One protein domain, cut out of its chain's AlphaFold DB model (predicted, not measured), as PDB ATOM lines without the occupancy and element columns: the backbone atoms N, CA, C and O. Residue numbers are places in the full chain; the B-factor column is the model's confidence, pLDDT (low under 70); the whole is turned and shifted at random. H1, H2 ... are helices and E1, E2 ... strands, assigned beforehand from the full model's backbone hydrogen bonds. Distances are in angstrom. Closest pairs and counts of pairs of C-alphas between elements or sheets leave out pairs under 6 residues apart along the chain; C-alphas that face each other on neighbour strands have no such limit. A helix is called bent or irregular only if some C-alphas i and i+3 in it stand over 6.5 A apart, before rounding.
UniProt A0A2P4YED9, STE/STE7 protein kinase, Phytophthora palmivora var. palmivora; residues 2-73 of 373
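What this domain is: This is residues 2 to 73 of the 373 residues of the protein "STE/STE7 protein kinase" of Phytophthora palmivora var. palmivora (UniProt A0A2P4YED9). A small twisted sheet of three strands has one long helix, H1, over one of its faces, and the other face is bare; a long loop within residues 30 to 53 reaches out past one end of this two-layer body. The printed part has 72 residues, with one named helix and three named strands in the chain order E1, H1, E2, E3. The sheet order is E1, E3, E2, all antiparallel, and the class is mixed, helices and strands. The whole is only just compact, close to loose, with a radius of gyration of the C-alphas of 13.2 A, and is elongated, spanning 39 by 25 by 20 A.

How they stand to each other: Start at inner strand E3, residues 65 to 71. Edge strand E1, residues 3 to 9, is antiparallel to it at 156 degrees; look for N 6 and O 68, 2.8 A apart. Edge strand E2, residues 54 to 60, forms a hairpin with E3 at 164 degrees, with N 67 and O 58 at 2.8 A. The sheet is only just strongly twisted, its C-alphas up to 4.2 A off the best plane. H1, residues 13 to 29, is on the sheet at a height of 9.9 A, over E1, E3 and E2. On the local plane it stands at 29.9 degrees to E3, only just along the strands. The closest C-alphas of H1 and E2 are those of Leu 26 and Leu 54, 5.9 A. E1, H1 and E2 form a split strand-helix-strand unit, two same-way strands with E3 between them, its crossover right-handed. In H1, 11 of 13 O i to N i+4 pairs are within hydrogen-bond range.

Where its parts are: Find C-alpha 3 at (212.047, 178.520, 175.954), where E1 begins its 19.4 A. H1 runs 25.1 A from C-alpha 13 at (188.233, 166.534, 175.243); it is only just irregular, with C-alphas 25 and 28 at 6.8 A. E2 covers 17.8 A, and E3 covers 19.5 A to C-alpha 71 at (209.243, 181.416, 172.292).

The domain as a whole: The two C-alphas farthest apart, those of Glu 12 and Glu 40, are 39.6 A apart. The printed part has no cut. The link from H1 to E2 is long, 24 residues; E1 to H1 and E2 to E3 are tight. Look for pLDDT under 70 at residue 14 and residues 32 to 45; the mean of the printed part is 77.1.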
ATOM      1  N   LEU A   2     216.480 180.478 176.539       83.75
ATOM      2  CA  LEU A   2     215.325 180.009 177.312       83.75
ATOM      3  C   LEU A   2     214.138 179.791 176.367       83.75
ATOM      4  O   LEU A   2     214.003 180.504 175.378       83.75
ATOM      5  N   VAL A   3     213.294 178.810 176.677       89.19
ATOM      6  CA  VAL A   3     212.047 178.520 175.954       89.19
ATOM      7  C   VAL A   3     210.910 178.363 176.953       89.19
ATOM      8  O   VAL A   3     211.137 177.954 178.096       89.19
ATOM      9  N   ALA A   4     209.689 178.666 176.527       90.75
ATOM     10  CA  ALA A   4     208.496 178.352 177.295       90.75
ATOM     11  C   ALA A   4     207.981 176.969 176.879       90.75
ATOM     12  O   ALA A   4     207.852 176.672 175.692       90.75
ATOM     13  N   VAL A   5     207.677 176.117 177.861       89.44
ATOM     14  CA  VAL A   5     207.088 174.794 177.621       89.44
ATOM     15  C   VAL A   5     205.694 174.759 178.223       89.44
ATOM     16  O   VAL A   5     205.525 174.830 179.441       89.44
ATOM     17  N   LYS A   6     204.687 174.628 177.363       87.25
ATOM     18  CA  LYS A   6     203.288 174.503 177.761       87.25
ATOM     19  C   LYS A   6     202.884 173.036 177.751       87.25
ATOM     20  O   LYS A   6     202.861 172.401 176.700       87.25
ATOM     21  N   VAL A   7     202.553 172.501 178.925       87.00
ATOM     22  CA  VAL A   7     202.158 171.096 179.096       87.00
ATOM     23  C   VAL A   7     200.637 170.990 179.143       87.00
ATOM     24  O   VAL A   7     199.993 171.529 180.043       87.00
ATOM     25  N   ILE A   8     200.055 170.276 178.179       82.25
ATOM     26  CA  ILE A   8     198.605 170.125 178.032       82.25
ATOM     27  C   ILE A   8     198.214 168.650 178.208       82.25
ATOM     28  O   ILE A   8     198.561 167.817 177.368       82.25
ATOM     29  N   PRO A   9     197.466 168.295 179.271       80.94
ATOM     30  CA  PRO A   9     196.884 166.963 179.422       80.94
ATOM     31  C   PRO A   9     195.898 166.647 178.288       80.94
ATOM     32  O   PRO A   9     195.002 167.441 178.001       80.94
ATOM     33  N   VAL A  10     196.020 165.473 177.660       77.94
ATOM     34  CA  VAL A  10     195.262 165.125 176.433       77.94
ATOM     35  C   VAL A  10     193.970 164.343 176.724       77.94
ATOM     36  O   VAL A  10     193.140 164.121 175.834       77.94
ATOM     37  N   PHE A  11     193.773 163.914 177.972       75.38
ATOM     38  CA  PHE A  11     192.615 163.111 178.375       75.38
ATOM     39  C   PHE A  11     191.299 163.897 178.364       75.38
ATOM     40  O   PHE A  11     190.245 163.315 178.123       75.38
ATOM     41  N   GLU A  12     191.353 165.213 178.569       71.25
ATOM     42  CA  GLU A  12     190.180 166.084 178.524       71.25
ATOM     43  C   GLU A  12     189.886 166.505 177.078       71.25
ATOM     44  O   GLU A  12     190.739 167.072 176.390       71.25
ATOM     45  N   TYR A  13     188.665 166.231 176.612       70.44
ATOM     46  CA  TYR A  13     188.233 166.534 175.243       70.44
ATOM     47  C   TYR A  13     188.413 168.018 174.885       70.44
ATOM     48  O   TYR A  13     188.924 168.327 173.807       70.44
ATOM     49  N   GLU A  14     188.054 168.919 175.803       68.75
ATOM     50  CA  GLU A  14     188.192 170.372 175.639       68.75
ATOM     51  C   GLU A  14     189.658 170.799 175.495       68.75
ATOM     52  O   GLU A  14     190.008 171.512 174.554       68.75
ATOM     53  N   LYS A  15     190.543 170.303 176.372       73.00
ATOM     54  CA  LYS A  15     191.983 170.605 176.322       73.00
ATOM     55  C   LYS A  15     192.637 170.083 175.049       73.00
ATOM     56  O   LYS A  15     193.483 170.757 174.465       73.00
ATOM     57  N   ARG A  16     192.218 168.906 174.572       73.75
ATOM     58  CA  ARG A  16     192.683 168.356 173.290       73.75
ATOM     59  C   ARG A  16     192.251 169.217 172.117       73.75
ATOM     60  O   ARG A  16     193.045 169.422 171.203       73.75
ATOM     61  N   HIS A  17     191.009 169.700 172.133       73.69
ATOM     62  CA  HIS A  17     190.572 170.655 171.130       73.69
ATOM     63  C   HIS A  17     191.490 171.861 171.186       73.69
ATOM     64  O   HIS A  17     192.131 172.125 170.175       73.69
ATOM     65  N   GLN A  18     191.603 172.525 172.345       72.50
ATOM     66  CA  GLN A  18     192.409 173.736 172.529       72.50
ATOM     67  C   GLN A  18     193.818 173.586 171.943       72.50
ATOM     68  O   GLN A  18     194.213 174.388 171.098       72.50
ATOM     69  N   LEU A  19     194.507 172.500 172.301       78.56
ATOM     70  CA  LEU A  19     195.811 172.122 171.757       78.56
ATOM     71  C   LEU A  19     195.835 172.119 170.219       78.56
ATOM     72  O   LEU A  19     196.750 172.667 169.611       78.56
ATOM     73  N   ILE A  20     194.838 171.513 169.566       78.38
ATOM     74  CA  ILE A  20     194.795 171.403 168.102       78.38
ATOM     75  C   ILE A  20     194.658 172.773 167.429       78.38
ATOM     76  O   ILE A  20     195.299 172.985 166.399       78.38
ATOM     77  N   ALA A  21     193.833 173.699 167.934       74.00
ATOM     78  CA  ALA A  21     193.775 175.022 167.299       74.00
ATOM     79  C   ALA A  21     194.999 175.867 167.607       74.00
ATOM     80  O   ALA A  21     195.433 176.591 166.721       74.00
ATOM     81  N   GLU A  22     195.561 175.753 168.810       80.50
ATOM     82  CA  GLU A  22     196.802 176.437 169.159       80.50
ATOM     83  C   GLU A  22     197.928 176.010 168.211       80.50
ATOM     84  O   GLU A  22     198.530 176.857 167.558       80.50
ATOM     85  N   LEU A  23     198.105 174.701 167.999       79.44
ATOM     86  CA  LEU A  23     199.053 174.186 167.008       79.44
ATOM     87  C   LEU A  23     198.728 174.654 165.584       79.44
ATOM     88  O   LEU A  23     199.638 175.020 164.854       79.44
ATOM     89  N   LYS A  24     197.453 174.686 165.172       77.31
ATOM     90  CA  LYS A  24     197.063 175.175 163.832       77.31
ATOM     91  C   LYS A  24     197.321 176.670 163.632       77.31
ATOM     92  O   LYS A  24     197.636 177.070 162.515       77.31
ATOM     93  N   ALA A  25     197.139 177.493 164.660       75.75
ATOM     94  CA  ALA A  25     197.410 178.929 164.605       75.75
ATOM     95  C   ALA A  25     198.919 179.197 164.571       75.75
ATOM     96  O   ALA A  25     199.400 180.016 163.790       75.75
ATOM     97  N   LEU A  26     199.665 178.433 165.366       82.56
ATOM     98  CA  LEU A  26     201.113 178.527 165.469       82.56
ATOM     99  C   LEU A  26     201.868 177.877 164.310       82.56
ATOM    100  O   LEU A  26     203.018 178.226 164.085       82.56
ATOM    101  N   TYR A  27     201.252 176.962 163.557       81.00
ATOM    102  CA  TYR A  27     201.933 176.206 162.500       81.00
ATOM    103  C   TYR A  27     202.582 177.105 161.438       81.00
ATOM    104  O   TYR A  27     203.679 176.821 160.971       81.00
ATOM    105  N   ASN A  28     201.935 178.222 161.091       76.00
ATOM    106  CA  ASN A  28     202.505 179.194 160.152       76.00
ATOM    107  C   ASN A  28     203.694 179.975 160.749       76.00
ATOM    108  O   ASN A  28     204.472 180.562 160.007       76.00
ATOM    109  N   ASN A  29     203.843 179.972 162.074       79.75
ATOM    110  CA  ASN A  29     204.960 180.545 162.826       79.75
ATOM    111  C   ASN A  29     205.850 179.452 163.440       79.75
ATOM    112  O   ASN A  29     206.442 179.657 164.498       79.75
ATOM    113  N   LEU A  30     205.928 178.282 162.796       79.69
ATOM    114  CA  LEU A  30     206.927 177.273 163.121       79.69
ATOM    115  C   LEU A  30     208.297 177.768 162.644       79.69
ATOM    116  O   LEU A  30     208.473 178.073 161.464       79.69
ATOM    117  N   SER A  31     209.262 177.836 163.557       78.31
ATOM    118  CA  SER A  31     210.645 178.193 163.245       78.31
ATOM    119  C   SER A  31     211.606 177.128 163.750       78.31
ATOM    120  O   SER A  31     211.356 176.453 164.749       78.31
ATOM    121  N   ALA A  32     212.732 176.992 163.052       69.06
ATOM    122  CA  ALA A  32     213.808 176.115 163.476       69.06
ATOM    123  C   ALA A  32     214.432 176.616 164.788       69.06
ATOM    124  O   ALA A  32     214.540 177.820 165.029       69.06
ATOM    125  N   PHE A  33     214.891 175.678 165.616       66.62
ATOM    126  CA  PHE A  33     215.564 175.991 166.872       66.62
ATOM    127  C   PHE A  33     216.855 176.792 166.601       66.62
ATOM    128  O   PHE A  33     217.731 176.298 165.877       66.62
ATOM    129  N   PRO A  34     217.020 178.004 167.165       59.34
ATOM    130  CA  PRO A  34     218.257 178.761 167.014       59.34
ATOM    131  C   PRO A  34     219.437 177.972 167.604       59.34
ATOM    132  O   PRO A  34     219.471 177.697 168.803       59.34
ATOM    133  N   GLY A  35     220.398 177.585 166.759       55.38
ATOM    134  CA  GLY A  35     221.613 176.869 167.174       55.38
ATOM    135  C   GLY A  35     221.623 175.351 166.953       55.38
ATOM    136  O   GLY A  35     222.564 174.698 167.395       55.38
ATOM    137  N   ALA A  36     220.634 174.771 166.264       58.12
ATOM    138  CA  ALA A  36     220.749 173.388 165.796       58.12
ATOM    139  C   ALA A  36     221.850 173.276 164.718       58.12
ATOM    140  O   ALA A  36     221.831 174.015 163.729       58.12
ATOM    141  N   GLU A  37     222.815 172.368 164.901       44.53
ATOM    142  CA  GLU A  37     223.863 172.089 163.908       44.53
ATOM    143  C   GLU A  37     223.215 171.737 162.553       44.53
ATOM    144  O   GLU A  37     222.470 170.764 162.442       44.53
ATOM    145  N   GLY A  38     223.454 172.567 161.528       50.53
ATOM    146  CA  GLY A  38     222.836 172.450 160.196       50.53
ATOM    147  C   GLY A  38     221.706 173.449 159.884       50.53
ATOM    148  O   GLY A  38     221.199 173.454 158.763       50.53
ATOM    149  N   ALA A  39     221.330 174.332 160.817       46.31
ATOM    150  CA  ALA A  39     220.246 175.312 160.637       46.31
ATOM    151  C   ALA A  39     220.589 176.536 159.756       46.31
ATOM    152  O   ALA A  39     219.734 177.399 159.554       46.31
ATOM    153  N   GLU A  40     221.798 176.625 159.188       44.03
ATOM    154  CA  GLU A  40     222.143 177.698 158.238       44.03
ATOM    155  C   GLU A  40     221.336 177.616 156.929       44.03
ATOM    156  O   GLU A  40     221.231 178.608 156.213       44.03
ATOM    157  N   THR A  41     220.727 176.467 156.608       41.03
ATOM    158  CA  THR A  41     220.085 176.267 155.297       41.03
ATOM    159  C   THR A  41     218.567 176.485 155.280       41.03
ATOM    160  O   THR A  41     218.007 176.625 154.198       41.03
ATOM    161  N   VAL A  42     217.880 176.587 156.428       43.62
ATOM    162  CA  VAL A  42     216.449 176.959 156.471       43.62
ATOM    163  C   VAL A  42     216.128 177.698 157.778       43.62
ATOM    164  O   VAL A  42     215.492 177.152 158.677       43.62
ATOM    165  N   ARG A  43     216.502 178.980 157.893       43.84
ATOM    166  CA  ARG A  43     215.691 179.895 158.715       43.84
ATOM    167  C   ARG A  43     214.338 179.984 158.014       43.84
ATOM    168  O   ARG A  43     214.192 180.744 157.059       43.84
ATOM    169  N   GLN A  44     213.370 179.159 158.409       51.22
ATOM    170  CA  GLN A  44     211.992 179.402 158.004       51.22
ATOM    171  C   GLN A  44     211.634 180.782 158.554       51.22
ATOM    172  O   GLN A  44     211.631 180.994 159.764       51.22
ATOM    173  N   SER A  45     211.452 181.746 157.652       61.19
ATOM    174  CA  SER A  45     210.942 183.066 157.996       61.19
ATOM    175  C   SER A  45     209.637 182.861 158.748       61.19
ATOM    176  O   SER A  45     208.684 182.332 158.175       61.19
ATOM    177  N   VAL A  46     209.599 183.265 160.015       73.44
ATOM    178  CA  VAL A  46     208.365 183.282 160.805       73.44
ATOM    179  C   VAL A  46     207.337 184.113 160.029       73.44
ATOM    180  O   VAL A  46     207.683 185.173 159.500       73.44
ATOM    181  N   ALA A  47     206.105 183.624 159.876       78.25
ATOM    182  CA  ALA A  47     205.126 184.279 159.007       78.25
ATOM    183  C   ALA A  47     204.609 185.613 159.574       78.25
ATOM    184  O   ALA A  47     204.209 186.490 158.808       78.25
ATOM    185  N   CYS A  48     204.618 185.773 160.898       87.06
ATOM    186  CA  CYS A  48     204.223 186.986 161.602       87.06
ATOM    187  C   CYS A  48     205.061 187.163 162.881       87.06
ATOM    188  O   CYS A  48     204.894 186.386 163.823       87.06
ATOM    189  N   PRO A  49     205.929 188.189 162.947       90.06
ATOM    190  CA  PRO A  49     206.735 188.487 164.135       90.06
ATOM    191  C   PRO A  49     205.914 188.783 165.397       90.06
ATOM    192  O   PRO A  49     206.398 188.558 166.502       90.06
ATOM    193  N   GLU A  50     204.681 189.273 165.248       94.31
ATOM    194  CA  GLU A  50     203.785 189.645 166.348       94.31
ATOM    195  C   GLU A  50     202.927 188.481 166.880       94.31
ATOM    196  O   GLU A  50     202.042 188.686 167.713       94.31
ATOM    197  N   LEU A  51     203.180 187.251 166.428       92.12
ATOM    198  CA  LEU A  51     202.663 186.029 167.044       92.12
ATOM    199  C   LEU A  51     203.809 185.270 167.713       92.12
ATOM    200  O   LEU A  51     204.923 185.236 167.193       92.12
ATOM    201  N   VAL A  52     203.530 184.639 168.855       91.31
ATOM    202  CA  VAL A  52     204.515 183.785 169.537       91.31
ATOM    203  C   VAL A  52     204.996 182.687 168.586       91.31
ATOM    204  O   VAL A  52     204.191 182.030 167.925       91.31
ATOM    205  N   CYS A  53     206.311 182.483 168.514       89.81
ATOM    206  CA  CYS A  53     206.890 181.457 167.657       89.81
ATOM    207  C   CYS A  53     206.735 180.055 168.268       89.81
ATOM    208  O   CYS A  53     206.994 179.852 169.456       89.81
ATOM    209  N   LEU A  54     206.377 179.070 167.443       87.94
ATOM    210  CA  LEU A  54     206.431 177.653 167.804       87.94
ATOM    211  C   LEU A  54     207.779 177.077 167.384       87.94
ATOM    212  O   LEU A  54     208.228 177.307 166.263       87.94
ATOM    213  N   TYR A  55     208.402 176.311 168.273       88.38
ATOM    214  CA  TYR A  55     209.647 175.608 167.978       88.38
ATOM    215  C   TYR A  55     209.429 174.111 167.801       88.38
ATOM    216  O   TYR A  55     209.957 173.524 166.861       88.38
ATOM    217  N   ASP A  56     208.658 173.487 168.693       86.50
ATOM    218  CA  ASP A  56     208.407 172.048 168.637       86.50
ATOM    219  C   ASP A  56     207.139 171.667 169.415       86.50
ATOM    220  O   ASP A  56     206.647 172.428 170.252       86.50
ATOM    221  N   ALA A  57     206.609 170.473 169.167       86.56
ATOM    222  CA  ALA A  57     205.552 169.876 169.967       86.56
ATOM    223  C   ALA A  57     205.718 168.354 170.032       86.56
ATOM    224  O   ALA A  57     205.724 167.671 169.009       86.56
ATOM    225  N   PHE A  58     205.779 167.800 171.243       86.81
ATOM    226  CA  PHE A  58     205.969 166.365 171.451       86.81
ATOM    227  C   PHE A  58     205.006 165.795 172.489       86.81
ATOM    228  O   PHE A  58     204.561 166.465 173.421       86.81
ATOM    229  N   MET A  59     204.656 164.525 172.306       84.81
ATOM    230  CA  MET A  59     203.796 163.788 173.224       84.81
ATOM    231  C   MET A  59     204.645 163.090 174.281       84.81
ATOM    232  O   MET A  59     205.669 162.496 173.949       84.81
ATOM    233  N   ASN A  60     204.163 163.079 175.522       85.75
ATOM    234  CA  ASN A  60     204.695 162.268 176.611       85.75
ATOM    235  C   ASN A  60     203.678 161.158 176.937       85.75
ATOM    236  O   ASN A  60     202.798 161.362 177.777       85.75
ATOM    237  N   PRO A  61     203.748 159.976 176.289       81.69
ATOM    238  CA  PRO A  61     202.718 158.943 176.429       81.69
ATOM    239  C   PRO A  61     202.568 158.423 177.861       81.69
ATOM    240  O   PRO A  61     201.458 158.131 178.294       81.69
ATOM    241  N   ASN A  62     203.676 158.356 178.604       85.81
ATOM    242  CA  ASN A  62     203.698 157.873 179.987       85.81
ATOM    243  C   ASN A  62     202.976 158.820 180.958       85.81
ATOM    244  O   ASN A  62     202.475 158.380 181.986       85.81
ATOM    245  N   GLU A  63     202.911 160.109 180.622       84.38
ATOM    246  CA  GLU A  63     202.260 161.144 181.430       84.38
ATOM    247  C   GLU A  63     200.906 161.577 180.844       84.38
ATOM    248  O   GLU A  63     200.140 162.295 181.487       84.38
ATOM    249  N   GLY A  64     200.604 161.152 179.612       84.44
ATOM    250  CA  GLY A  64     199.364 161.469 178.911       84.44
ATOM    251  C   GLY A  64     199.171 162.952 178.597       84.44
ATOM    252  O   GLY A  64     198.039 163.447 178.542       84.44
ATOM    253  N   ASN A  65     200.274 163.669 178.402       86.31
ATOM    254  CA  ASN A  65     200.284 165.082 178.055       86.31
ATOM    255  C   ASN A  65     201.048 165.331 176.744       86.31
ATOM    256  O   ASN A  65     201.778 164.470 176.245       86.31
ATOM    257  N   VAL A  66     200.825 166.503 176.160       85.94
ATOM    258  CA  VAL A  66     201.604 167.045 175.045       85.94
ATOM    259  C   VAL A  66     202.307 168.297 175.540       85.94
ATOM    260  O   VAL A  66     201.686 169.143 176.181       85.94
ATOM    261  N   SER A  67     203.595 168.400 175.242       89.38
ATOM    262  CA  SER A  67     204.407 169.582 175.501       89.38
ATOM    263  C   SER A  67     204.529 170.387 174.215       89.38
ATOM    264  O   SER A  67     204.963 169.852 173.197       89.38
ATOM    265  N   ILE A  68     204.140 171.658 174.261       88.38
ATOM    266  CA  ILE A  68     204.356 172.629 173.186       88.38
ATOM    267  C   ILE A  68     205.525 173.519 173.606       88.38
ATOM    268  O   ILE A  68     205.480 174.128 174.676       88.38
ATOM    269  N   VAL A  69     206.565 173.581 172.782       90.50
ATOM    270  CA  VAL A  69     207.755 174.407 173.000       90.50
ATOM    271  C   VAL A  69     207.631 175.666 172.159       90.50
ATOM    272  O   VAL A  69     207.603 175.596 170.930       90.50
ATOM    273  N   VAL A  70     207.563 176.814 172.820       90.69
ATOM    274  CA  VAL A  70     207.357 178.117 172.185       90.69
ATOM    275  C   VAL A  70     208.394 179.133 172.652       90.69
ATOM    276  O   VAL A  70     209.135 178.917 173.619       90.69
ATOM    277  N   GLU A  71     208.449 180.248 171.937       90.62
ATOM    278  CA  GLU A  71     209.243 181.416 172.292       90.62
ATOM    279  C   GLU A  71     208.976 181.882 173.727       90.62
ATOM    280  O   GLU A  71     207.833 181.956 174.184       90.62
ATOM    281  N   TYR A  72     210.057 182.184 174.447       91.38
ATOM    282  CA  TYR A  72     209.979 182.720 175.796       91.38
ATOM    283  C   TYR A  72     209.948 184.250 175.761       91.38
ATOM    284  O   TYR A  72     210.920 184.884 175.360       91.38
ATOM    285  N   MET A  73     208.837 184.823 176.221       92.06
ATOM    286  CA  MET A  73     208.633 186.267 176.353       92.06
ATOM    287  C   MET A  73     208.922 186.680 177.800       92.06
ATOM    288  O   MET A  73     208.121 186.455 178.708       92.06
TER     289      MET A  73